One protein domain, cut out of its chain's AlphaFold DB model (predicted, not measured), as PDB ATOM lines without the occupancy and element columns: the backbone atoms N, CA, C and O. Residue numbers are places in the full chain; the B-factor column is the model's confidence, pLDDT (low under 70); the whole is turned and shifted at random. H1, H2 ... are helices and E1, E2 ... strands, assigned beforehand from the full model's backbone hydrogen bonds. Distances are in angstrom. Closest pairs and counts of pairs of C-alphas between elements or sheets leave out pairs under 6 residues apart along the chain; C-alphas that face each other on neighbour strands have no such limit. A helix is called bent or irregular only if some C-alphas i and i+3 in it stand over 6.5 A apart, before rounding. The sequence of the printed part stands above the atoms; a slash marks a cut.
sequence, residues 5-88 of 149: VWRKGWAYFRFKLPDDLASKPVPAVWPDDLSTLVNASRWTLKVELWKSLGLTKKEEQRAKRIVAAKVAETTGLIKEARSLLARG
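AT A GLANCE: This is residues 5 to 88 of the 149 residues of an uncharacterized protein of Bradyrhizobium sp. CCBAU 051011 (UniProt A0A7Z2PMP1). One long helix, H2, runs along one face of a small, twisted three-stranded sheet and continues past the sheet's end. Beyond that end of the sheet lies a head made mostly of loops, residues 17 to 47, which holds the short helix H1. The 84 printed residues have two named helices and three named strands in the order E1, E2, H1, E3, H2; the sheet's order is E1, E2, E3, all antiparallel, and the class is mixed, helices and strands. The whole is elongated, spanning 46 by 23 by 22 A, and only just loose, close to compact, with a radius of gyration of the C-alphas of 14.4 A.

HOW THE PARTS SIT: Start at the first printed residue with E1, residues 5 to 7, which forms a hairpin with E2, residues 10 to 16; they are antiparallel, and N 5 and O 12 are 2.9 A apart, within hydrogen-bond range. On the other side of E2 look for E3, residues 48 to 56, also antiparallel to it, with N 13 and O 51 2.8 A apart. E3 bends by 51 degrees at residue 53, and the sheet is only just strongly twisted, its C-alphas lying up to 4.0 A off the best plane. H2, residues 57 to 87, is on this sheet at a height of 7.4 A, two layers with the helix on one face. It lies over E2 and E3 and runs along the strands, at 22 degrees to E3 on the local plane; the closest C-alphas of E2 and H2 are those of Phe 13 and Val 67, 6.3 A apart. H1, residues 32 to 37, is not on the sheet. It is close to but not clearly touching H2, the C-alphas of Leu 34 and Leu 77 being closest at 6.6 A, with a steep tilt of 62 degrees, opposite ways. In H1, 0 of 2 O i to N i+4 pairs are within hydrogen-bond range, beside 2 of 3 O i to N i+3 pairs; in H2, 25 of 27 O i to N i+4 pairs are.

IN THESE COORDINATES: Find C-alpha 5 at (42.702, 30.811, 18.092), where E1 begins its 6.6 A. E2 covers 19.3 A, H1 10.0 A and E3 22.1 A. From C-alpha 57 at (39.747, 40.610, 20.876), H2 runs 43.0 A to C-alpha 87 at (29.789, 5.564, -1.909), with a kink of 42 degrees near residue 64. Both helices are irregular: C-alphas 33 and 36 in H1 are 7.2 A apart, and C-alphas 58 and 61 in H2 are 8.4 A apart.

THE WHOLE: The two C-alphas farthest apart are those of Lys 58 and Gly 88, 46.2 A. The printed part has no cut. The link from E2 to H1, 15 residues, is long; in the short link from H1 to E3, residues 38 to 39 pair antiparallel with residues 44 to 45. The mean pLDDT of the printed part is 86.5, and residue 88 is under 70.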
ATOM      1  N   VAL A   5      41.309  30.490  17.764       90.94
ATOM      2  CA  VAL A   5      42.702  30.811  18.092       90.94
ATOM      3  C   VAL A   5      42.923  32.309  17.929       90.94
ATOM      4  O   VAL A   5      42.577  32.882  16.902       90.94
ATOM      5  N   TRP A   6      43.545  32.950  18.916       89.25
ATOM      6  CA  TRP A   6      43.934  34.358  18.833       89.25
ATOM      7  C   TRP A   6      45.416  34.471  18.473       89.25
ATOM      8  O   TRP A   6      46.266  33.901  19.155       89.25
ATOM      9  N   ARG A   7      45.752  35.217  17.417       87.62
ATOM     10  CA  ARG A   7      47.144  35.507  17.029       87.62
ATOM     11  C   ARG A   7      47.297  36.972  16.659       87.62
ATOM     12  O   ARG A   7      46.518  37.490  15.872       87.62
ATOM     13  N   LYS A   8      48.321  37.634  17.213       86.62
ATOM     14  CA  LYS A   8      48.637  39.052  16.945       86.62
ATOM     15  C   LYS A   8      47.412  39.987  17.055       86.62
ATOM     16  O   LYS A   8      47.275  40.918  16.276       86.62
ATOM     17  N   GLY A   9      46.499  39.704  17.992       85.12
ATOM     18  CA  GLY A   9      45.268  40.483  18.200       85.12
ATOM     19  C   GLY A   9      44.068  40.103  17.318       85.12
ATOM     20  O   GLY A   9      42.979  40.625  17.550       85.12
ATOM     21  N   TRP A  10      44.234  39.164  16.383       88.75
ATOM     22  CA  TRP A  10      43.204  38.727  15.439       88.75
ATOM     23  C   TRP A  10      42.666  37.333  15.764       88.75
ATOM     24  O   TRP A  10      43.409  36.456  16.216       88.75
ATOM     25  N   ALA A  11      41.376  37.130  15.507       89.12
ATOM     26  CA  ALA A  11      40.713  35.840  15.634       89.12
ATOM     27  C   ALA A  11      40.919  34.971  14.385       89.12
ATOM     28  O   ALA A  11      40.679  35.402  13.255       89.12
ATOM     29  N   TYR A  12      41.287  33.715  14.609       90.25
ATOM     30  CA  TYR A  12      41.430  32.682  13.594       90.25
ATOM     31  C   TYR A  12      40.544  31.490  13.935       90.25
ATOM     32  O   TYR A  12      40.467  31.050  15.083       90.25
ATOM     33  N   PHE A  13      39.919  30.943  12.903       91.06
ATOM     34  CA  PHE A  13      39.324  29.623  12.927       91.06
ATOM     35  C   PHE A  13      40.400  28.593  12.590       91.06
ATOM     36  O   PHE A  13      41.038  28.683  11.537       91.06
ATOM     37  N   ARG A  14      40.593  27.630  13.491       91.94
ATOM     38  CA  ARG A  14      41.479  26.484  13.302       91.94
ATOM     39  C   ARG A  14      40.688  25.206  13.519       91.94
ATOM     40  O   ARG A  14      40.199  24.969  14.618       91.94
ATOM     41  N   PHE A  15      40.621  24.355  12.508       89.62
ATOM     42  CA  PHE A  15      39.940  23.070  12.614       89.62
ATOM     43  C   PHE A  15      40.841  21.957  12.096       89.62
ATOM     44  O   PHE A  15      41.289  22.014  10.954       89.62
ATOM     45  N   LYS A  16      41.119  20.956  12.933       89.69
ATOM     46  CA  LYS A  16      41.837  19.750  12.506       89.69
ATOM     47  C   LYS A  16      40.872  18.826  11.786       89.69
ATOM     48  O   LYS A  16      39.822  18.511  12.345       89.69
ATOM     49  N   LEU A  17      41.222  18.401  10.574       88.25
ATOM     50  CA  LEU A  17      40.454  17.354   9.920       88.25
ATOM     51  C   LEU A  17      40.663  16.025  10.665       88.25
ATOM     52  O   LEU A  17      41.741  15.803  11.220       88.25
ATOM     53  N   PRO A  18      39.644  15.154  10.687       89.06
ATOM     54  CA  PRO A  18      39.782  13.787  11.173       89.06
ATOM     55  C   PRO A  18      40.888  13.011  10.441       89.06
ATOM     56  O   PRO A  18      41.081  13.211   9.240       89.06
ATOM     57  N   ASP A  19      41.573  12.099  11.135       86.81
ATOM     58  CA  ASP A  19      42.704  11.323  10.585       86.81
ATOM     59  C   ASP A  19      42.308  10.444   9.387       86.81
ATOM     60  O   ASP A  19      43.116  10.155   8.508       86.81
ATOM     61  N   ASP A  20      41.034  10.055   9.298       86.06
ATOM     62  CA  ASP A  20      40.490   9.327   8.155       86.06
ATOM     63  C   ASP A  20      40.351  10.183   6.890       86.06
ATOM     64  O   ASP A  20      40.081   9.626   5.830       86.06
ATOM     65  N   LEU A  21      40.537  11.500   6.972       84.88
ATOM     66  CA  LEU A  21      40.516  12.420   5.834       84.88
ATOM     67  C   LEU A  21      41.833  13.184   5.685       84.88
ATOM     68  O   LEU A  21      42.250  13.467   4.565       84.88
ATOM     69  N   ALA A  22      42.495  13.526   6.787       88.38
ATOM     70  CA  ALA A  22      43.710  14.329   6.777       88.38
ATOM     71  C   ALA A  22      44.800  13.711   5.881       88.38
ATOM     72  O   ALA A  22      45.115  12.529   5.985       88.38
ATOM     73  N   SER A  23      45.389  14.527   4.997       87.00
ATOM     74  CA  SER A  23      46.455  14.129   4.058       87.00
ATOM     75  C   SER A  23      46.099  13.022   3.062       87.00
ATOM     76  O   SER A  23      46.983  12.569   2.334       87.00
ATOM     77  N   LYS A  24      44.840  12.579   2.984       86.94
ATOM     78  CA  LYS A  24      44.454  11.570   1.994       86.94
ATOM     79  C   LYS A  24      44.435  12.155   0.580       86.94
ATOM     80  O   LYS A  24      44.145  13.345   0.421       86.94
ATOM     81  N   PRO A  25      44.744  11.344  -0.447       85.44
ATOM     82  CA  PRO A  25      44.627  11.780  -1.832       85.44
ATOM     83  C   PRO A  25      43.170  12.107  -2.159       85.44
ATOM     84  O   PRO A  25      42.251  11.436  -1.683       85.44
ATOM     85  N   VAL A  26      42.963  13.148  -2.963       85.12
ATOM     86  CA  VAL A  26      41.632  13.506  -3.450       85.12
ATOM     87  C   VAL A  26      41.261  12.582  -4.621       85.12
ATOM     88  O   VAL A  26      42.050  12.466  -5.562       85.12
ATOM     89  N   PRO A  27      40.094  11.909  -4.581       81.88
ATOM     90  CA  PRO A  27      39.579  11.119  -5.700       81.88
ATOM     91  C   PRO A  27      39.492  11.916  -7.007       81.88
ATOM     92  O   PRO A  27      39.345  13.135  -6.992       81.88
ATOM     93  N   ALA A  28      39.523  11.219  -8.147       77.81
ATOM     94  CA  ALA A  28      39.439  11.851  -9.468       77.81
ATOM     95  C   ALA A  28      38.123  12.623  -9.686       77.81
ATOM     96  O   ALA A  28      38.120  13.671 -10.323       77.81
ATOM     97  N   VAL A  29      37.017  12.126  -9.125       77.81
ATOM     98  CA  VAL A  29      35.714  12.802  -9.140       77.81
ATOM     99  C   VAL A  29      35.506  13.447  -7.771       77.81
ATOM    100  O   VAL A  29      35.107  12.777  -6.817       77.81
ATOM    101  N   TRP A  30      35.822  14.740  -7.665       82.69
ATOM    102  CA  TRP A  30      35.642  15.524  -6.443       82.69
ATOM    103  C   TRP A  30      34.735  16.736  -6.699       82.69
ATOM    104  O   TRP A  30      35.034  17.511  -7.605       82.69
ATOM    105  N   PRO A  31      33.647  16.927  -5.929       83.56
ATOM    106  CA  PRO A  31      32.743  18.058  -6.107       83.56
ATOM    107  C   PRO A  31      33.396  19.398  -5.760       83.56
ATOM    108  O   PRO A  31      34.143  19.503  -4.779       83.56
ATOM    109  N   ASP A  32      33.019  20.444  -6.495       84.00
ATOM    110  CA  ASP A  32      33.493  21.814  -6.261       84.00
ATOM    111  C   ASP A  32      33.095  22.345  -4.876       84.00
ATOM    112  O   ASP A  32      33.873  23.056  -4.235       84.00
ATOM    113  N   ASP A  33      31.943  21.922  -4.350       81.69
ATOM    114  CA  ASP A  33      31.456  22.306  -3.018       81.69
ATOM    115  C   ASP A  33      32.412  21.860  -1.894       81.69
ATOM    116  O   ASP A  33      32.579  22.536  -0.874       81.69
ATOM    117  N   LEU A  34      33.129  20.750  -2.107       84.38
ATOM    118  CA  LEU A  34      34.101  20.195  -1.164       84.38
ATOM    119  C   LEU A  34      35.534  20.699  -1.409       84.38
ATOM    120  O   LEU A  34      36.455  20.306  -0.686       84.38
ATOM    121  N   SER A  35      35.751  21.592  -2.381       83.88
ATOM    122  CA  SER A  35      37.070  22.175  -2.697       83.88
ATOM    123  C   SER A  35      37.717  22.881  -1.500       83.88
ATOM    124  O   SER A  35      38.941  22.902  -1.359       83.88
ATOM    125  N   THR A  36      36.908  23.384  -0.561       85.94
ATOM    126  CA  THR A  36      37.388  24.026   0.672       85.94
ATOM    127  C   THR A  36      38.282  23.094   1.505       85.94
ATOM    128  O   THR A  36      39.244  23.558   2.135       85.94
ATOM    129  N   LEU A  37      38.022  21.781   1.466       86.12
ATOM    130  CA  LEU A  37      38.790  20.753   2.176       86.12
ATOM    131  C   LEU A  37      40.068  20.333   1.433       86.12
ATOM    132  O   LEU A  37      40.922  19.673   2.022       86.12
ATOM    133  N   VAL A  38      40.234  20.735   0.172       89.19
ATOM    134  CA  VAL A  38      41.313  20.275  -0.709       89.19
ATOM    135  C   VAL A  38      42.480  21.256  -0.721       89.19
ATOM    136  O   VAL A  38      42.316  22.479  -0.713       89.19
ATOM    137  N   ASN A  39      43.696  20.717  -0.739       88.06
ATOM    138  CA  ASN A  39      44.899  21.448  -1.098       88.06
ATOM    139  C   ASN A  39      45.146  21.307  -2.607       88.06
ATOM    140  O   ASN A  39      45.657  20.282  -3.055       88.06
ATOM    141  N   ALA A  40      44.831  22.356  -3.370       82.25
ATOM    142  CA  ALA A  40      44.956  22.366  -4.828       82.25
ATOM    143  C   ALA A  40      46.387  22.094  -5.334       82.25
ATOM    144  O   ALA A  40      46.552  21.509  -6.394       82.25
ATOM    145  N   SER A  41      47.424  22.462  -4.571       83.88
ATOM    146  CA  SER A  41      48.822  22.267  -4.990       83.88
ATOM    147  C   SER A  41      49.283  20.813  -4.898       83.88
ATOM    148  O   SER A  41      50.138  20.401  -5.674       83.88
ATOM    149  N   ARG A  42      48.769  20.056  -3.924       83.44
ATOM    150  CA  ARG A  42      49.195  18.670  -3.665       83.44
ATOM    151  C   ARG A  42      48.143  17.639  -4.049       83.44
ATOM    152  O   ARG A  42      48.414  16.451  -3.949       83.44
ATOM    153  N   TRP A  43      46.952  18.092  -4.436       84.44
ATOM    154  CA  TRP A  43      45.781  17.253  -4.684       84.44
ATOM    155  C   TRP A  43      45.471  16.283  -3.527       84.44
ATOM    156  O   TRP A  43      45.067  15.136  -3.705       84.44
ATOM    157  N   THR A  44      45.670  16.764  -2.298       89.31
ATOM    158  CA  THR A  44      45.392  16.035  -1.054       89.31
ATOM    159  C   THR A  44      44.412  16.814  -0.193       89.31
ATOM    160  O   THR A  44      44.403  18.049  -0.209       89.31
ATOM    161  N   LEU A  45      43.647  16.119   0.638       87.69
ATOM    162  CA  LEU A  45      42.842  16.745   1.680       87.69
ATOM    163  C   LEU A  45      43.741  17.453   2.703       87.69
ATOM    164  O   LEU A  45      44.807  16.963   3.089       87.69
ATOM    165  N   LYS A  46      43.327  18.650   3.127       89.94
ATOM    166  CA  LYS A  46      44.052  19.458   4.113       89.94
ATOM    167  C   LYS A  46      44.114  18.721   5.453       89.94
ATOM    168  O   LYS A  46      43.169  18.062   5.857       89.94
ATOM    169  N   VAL A  47      45.212  18.891   6.183       87.94
ATOM    170  CA  VAL A  47      45.320  18.403   7.572       87.94
ATOM    171  C   VAL A  47      44.544  19.310   8.522       87.94
ATOM    172  O   VAL A  47      43.879  18.858   9.451       87.94
ATOM    173  N   GLU A  48      44.613  20.617   8.279       91.25
ATOM    174  CA  GLU A  48      43.935  21.624   9.082       91.25
ATOM    175  C   GLU A  48      43.328  22.706   8.185       91.25
ATOM    176  O   GLU A  48      43.926  23.121   7.189       91.25
ATOM    177  N   LEU A  49      42.163  23.213   8.578       87.81
ATOM    178  CA  LEU A  49      41.579  24.428   8.025       87.81
ATOM    179  C   LEU A  49      41.989  25.610   8.888       87.81
ATOM    180  O   LEU A  49      41.720  25.637  10.089       87.81
ATOM    181  N   TRP A  50      42.620  26.591   8.253       90.56
ATOM    182  CA  TRP A  50      42.961  27.871   8.853       90.56
ATOM    183  C   TRP A  50      42.233  28.971   8.096       90.56
ATOM    184  O   TRP A  50      42.391  29.104   6.883       90.56
ATOM    185  N   LYS A  51      41.440  29.772   8.808       88.12
ATOM    186  CA  LYS A  51      40.758  30.926   8.219       88.12
ATOM    187  C   LYS A  51      40.785  32.098   9.186       88.12
ATOM    188  O   LYS A  51      40.424  31.953  10.350       88.12
ATOM    189  N   SER A  52      41.229  33.259   8.711       86.88
ATOM    190  CA  SER A  52      41.100  34.495   9.482       86.88
ATOM    191  C   SER A  52      39.625  34.868   9.585       86.88
ATOM    192  O   SER A  52      38.901  34.796   8.592       86.88
ATOM    193  N   LEU A  53      39.186  35.259  10.777       87.81
ATOM    194  CA  LEU A  53      37.839  35.784  10.990       87.81
ATOM    195  C   LEU A  53      37.797  37.309  10.844       87.81
ATOM    196  O   LEU A  53      36.711  37.869  10.788       87.81
ATOM    197  N   GLY A  54      38.958  37.977  10.795       86.50
ATOM    198  CA  GLY A  54      39.044  39.440  10.710       86.50
ATOM    199  C   GLY A  54      38.511  40.173  11.945       86.50
ATOM    200  O   GLY A  54      38.266  41.370  11.879       86.50
ATOM    201  N   LEU A  55      38.324  39.468  13.065       87.06
ATOM    202  CA  LEU A  55      37.769  40.025  14.301       87.06
ATOM    203  C   LEU A  55      38.873  40.316  15.309       87.06
ATOM    204  O   LEU A  55      39.869  39.588  15.392       87.06
ATOM    205  N   THR A  56      38.655  41.351  16.113       87.56
ATOM    206  CA  THR A  56      39.569  41.742  17.192       87.56
ATOM    207  C   THR A  56      39.118  41.182  18.540       87.56
ATOM    208  O   THR A  56      37.977  40.751  18.708       87.56
ATOM    209  N   LYS A  57      40.008  41.192  19.543       82.19
ATOM    210  CA  LYS A  57      39.747  40.610  20.876       82.19
ATOM    211  C   LYS A  57      38.526  41.208  21.594       82.19
ATOM    212  O   LYS A  57      37.911  40.533  22.409       82.19
ATOM    213  N   LYS A  58      38.145  42.447  21.263       84.50
ATOM    214  CA  LYS A  58      36.947  43.113  21.803       84.50
ATOM    215  C   LYS A  58      35.640  42.452  21.341       84.50
ATOM    216  O   LYS A  58      34.629  42.555  22.021       84.50
ATOM    217  N   GLU A  59      35.665  41.733  20.221       87.38
ATOM    218  CA  GLU A  59      34.506  41.061  19.626       87.38
ATOM    219  C   GLU A  59      34.464  39.559  19.964       87.38
ATOM    220  O   GLU A  59      33.976  38.747  19.176       87.38
ATOM    221  N   GLU A  60      34.971  39.156  21.132       87.12
ATOM    222  CA  GLU A  60      35.139  37.744  21.501       87.12
ATOM    223  C   GLU A  60      33.846  36.922  21.376       87.12
ATOM    224  O   GLU A  60      33.854  35.825  20.815       87.12
ATOM    225  N   GLN A  61      32.716  37.455  21.842       87.88
ATOM    226  CA  GLN A  61      31.439  36.740  21.800       87.88
ATOM    227  C   GLN A  61      30.920  36.570  20.363       87.88
ATOM    228  O   GLN A  61      30.335  35.538  20.022       87.88
ATOM    229  N   ARG A  62      31.193  37.545  19.490       88.00
ATOM    230  CA  ARG A  62      30.903  37.463  18.053       88.00
ATOM    231  C   ARG A  62      31.808  36.432  17.378       88.00
ATOM    232  O   ARG A  62      31.315  35.611  16.608       88.00
ATOM    233  N   ALA A  63      33.096  36.414  17.727       86.56
ATOM    234  CA  ALA A  63      34.047  35.421  17.239       86.56
ATOM    235  C   ALA A  63      33.635  33.997  17.642       86.56
ATOM    236  O   ALA A  63      33.627  33.111  16.794       86.56
ATOM    237  N   LYS A  64      33.202  33.780  18.893       88.69
ATOM    238  CA  LYS A  64      32.689  32.478  19.356       88.69
ATOM    239  C   LYS A  64      31.475  32.009  18.552       88.69
ATOM    240  O   LYS A  64      31.446  30.856  18.132       88.69
ATOM    241  N   ARG A  65      30.505  32.894  18.286       89.62
ATOM    242  CA  ARG A  65      29.319  32.571  17.468       89.62
ATOM    243  C   ARG A  65      29.693  32.188  16.035       89.62
ATOM    244  O   ARG A  65      29.218  31.175  15.533       89.62
ATOM    245  N   ILE A  66      30.573  32.960  15.399       88.50
ATOM    246  CA  ILE A  66      31.029  32.683  14.028       88.50
ATOM    247  C   ILE A  66      31.820  31.375  13.972       88.50
ATOM    248  O   ILE A  66      31.626  30.582  13.055       88.50
ATOM    249  N   VAL A  67      32.673  31.116  14.965       90.00
ATOM    250  CA  VAL A  67      33.390  29.843  15.069       90.00
ATOM    251  C   VAL A  67      32.419  28.682  15.235       90.00
ATOM    252  O   VAL A  67      32.583  27.690  14.539       90.00
ATOM    253  N   ALA A  68      31.394  28.794  16.083       87.62
ATOM    254  CA  ALA A  68      30.394  27.739  16.243       87.62
ATOM    255  C   ALA A  68      29.665  27.431  14.922       87.62
ATOM    256  O   ALA A  68      29.552  26.266  14.544       87.62
ATOM    257  N   ALA A  69      29.262  28.466  14.174       88.69
ATOM    258  CA  ALA A  69      28.672  28.299  12.846       88.69
ATOM    259  C   ALA A  69      29.646  27.620  11.866       88.69
ATOM    260  O   ALA A  69      29.278  26.665  11.185       88.69
ATOM    261  N   LYS A  70      30.917  28.045  11.852       88.31
ATOM    262  CA  LYS A  70      31.957  27.447  11.002       88.31
ATOM    263  C   LYS A  70      32.285  26.006  11.377       88.31
ATOM    264  O   LYS A  70      32.568  25.209  10.488       88.31
ATOM    265  N   VAL A  71      32.231  25.649  12.661       87.94
ATOM    266  CA  VAL A  71      32.367  24.258  13.114       87.94
ATOM    267  C   VAL A  71      31.221  23.416  12.565       87.94
ATOM    268  O   VAL A  71      31.486  22.357  12.002       87.94
ATOM    269  N   ALA A  72      29.972  23.877  12.685       87.69
ATOM    270  CA  ALA A  72      28.810  23.150  12.173       87.69
ATOM    271  C   ALA A  72      28.899  22.936  10.650       87.69
ATOM    272  O   ALA A  72      28.774  21.806  10.185       87.69
ATOM    273  N   GLU A  73      29.228  23.991   9.900       88.38
ATOM    274  CA  GLU A  73      29.457  23.945   8.447       88.38
ATOM    275  C   GLU A  73      30.573  22.955   8.079       88.38
ATOM    276  O   GLU A  73      30.371  22.057   7.267       88.38
ATOM    277  N   THR A  74      31.730  23.049   8.743       88.31
ATOM    278  CA  THR A  74      32.871  22.150   8.493       88.31
ATOM    279  C   THR A  74      32.514  20.694   8.792       88.31
ATOM    280  O   THR A  74      32.914  19.790   8.063       88.31
ATOM    281  N   THR A  75      31.739  20.454   9.849       88.94
ATOM    282  CA  THR A  75      31.296  19.106  10.225       88.94
ATOM    283  C   THR A  75      30.325  18.532   9.187       88.94
ATOM    284  O   THR A  75      30.407  17.344   8.875       88.94
ATOM    285  N   GLY A  76      29.459  19.372   8.606       88.19
ATOM    286  CA  GLY A  76      28.608  19.013   7.467       88.19
ATOM    287  C   GLY A  76      29.428  18.587   6.250       88.19
ATOM    288  O   GLY A  76      29.263  17.467   5.771       88.19
ATOM    289  N   LEU A  77      30.403  19.410   5.844       88.88
ATOM    290  CA  LEU A  77      31.302  19.102   4.721       88.88
ATOM    291  C   LEU A  77      32.082  17.797   4.939       88.88
ATOM    292  O   LEU A  77      32.254  17.005   4.018       88.88
ATOM    293  N   ILE A  78      32.536  17.535   6.169       89.12
ATOM    294  CA  ILE A  78      33.217  16.280   6.522       89.12
ATOM    295  C   ILE A  78      32.279  15.078   6.369       89.12
ATOM    296  O   ILE A  78      32.699  14.031   5.874       89.12
ATOM    297  N   LYS A  79      31.017  15.204   6.791       90.06
ATOM    298  CA  LYS A  79      30.022  14.134   6.655       90.06
ATOM    299  C   LYS A  79      29.733  13.833   5.185       90.06
ATOM    300  O   LYS A  79      29.670  12.664   4.813       90.06
ATOM    301  N   GLU A  80      29.607  14.865   4.358       86.50
ATOM    302  CA  GLU A  80      29.425  14.726   2.911       86.50
ATOM    303  C   GLU A  80      30.646  14.096   2.245       86.50
ATOM    304  O   GLU A  80      30.500  13.114   1.520       86.50
ATOM    305  N   ALA A  81      31.854  14.568   2.570       86.19
ATOM    306  CA  ALA A  81      33.100  13.987   2.081       86.19
ATOM    307  C   ALA A  81      33.214  12.499   2.442       86.19
ATOM    308  O   ALA A  81      33.528  11.674   1.587       86.19
ATOM    309  N   ARG A  82      32.893  12.122   3.687       88.69
ATOM    310  CA  ARG A  82      32.845  10.711   4.102       88.69
ATOM    311  C   ARG A  82      31.793   9.922   3.339       88.69
ATOM    312  O   ARG A  82      32.077   8.809   2.919       88.69
ATOM    313  N   SER A  83      30.597  10.479   3.152       85.62
ATOM    314  CA  SER A  83      29.540   9.822   2.381       85.62
ATOM    315  C   SER A  83      29.960   9.601   0.931       85.62
ATOM    316  O   SER A  83      29.626   8.565   0.367       85.62
ATOM    317  N   LEU A  84      30.668  10.551   0.323       83.62
ATOM    318  CA  LEU A  84      31.167  10.431  -1.042       83.62
ATOM    319  C   LEU A  84      32.244   9.352  -1.133       83.62
ATOM    320  O   LEU A  84      32.160   8.469  -1.977       83.62
ATOM    321  N   LEU A  85      33.209   9.369  -0.212       81.81
ATOM    322  CA  LEU A  85      34.256   8.351  -0.153       81.81
ATOM    323  C   LEU A  85      33.690   6.951   0.130       81.81
ATOM    324  O   LEU A  85      34.180   5.977  -0.432       81.81
ATOM    325  N   ALA A  86      32.648   6.845   0.961       82.44
ATOM    326  CA  ALA A  86      31.978   5.583   1.275       82.44
ATOM    327  C   ALA A  86      31.110   5.055   0.124       82.44
ATOM    328  O   ALA A  86      31.008   3.844  -0.046       82.44
ATOM    329  N   ARG A  87      30.501   5.943  -0.675       75.94
ATOM    330  CA  ARG A  87      29.789   5.564  -1.909       75.94
ATOM    331  C   ARG A  87      30.731   4.981  -2.965       75.94
ATOM    332  O   ARG A  87      30.259   4.287  -3.858       75.94
ATOM    333  N   GLY A  88      32.036   5.223  -2.833       67.00
ATOM    334  CA  GLY A  88      33.034   4.804  -3.805       67.00
ATOM    335  C   GLY A  88      32.961   5.635  -5.089       67.00
ATOM    336  O   GLY A  88      32.152   6.563  -5.192       67.00
TER     337      GLY A  88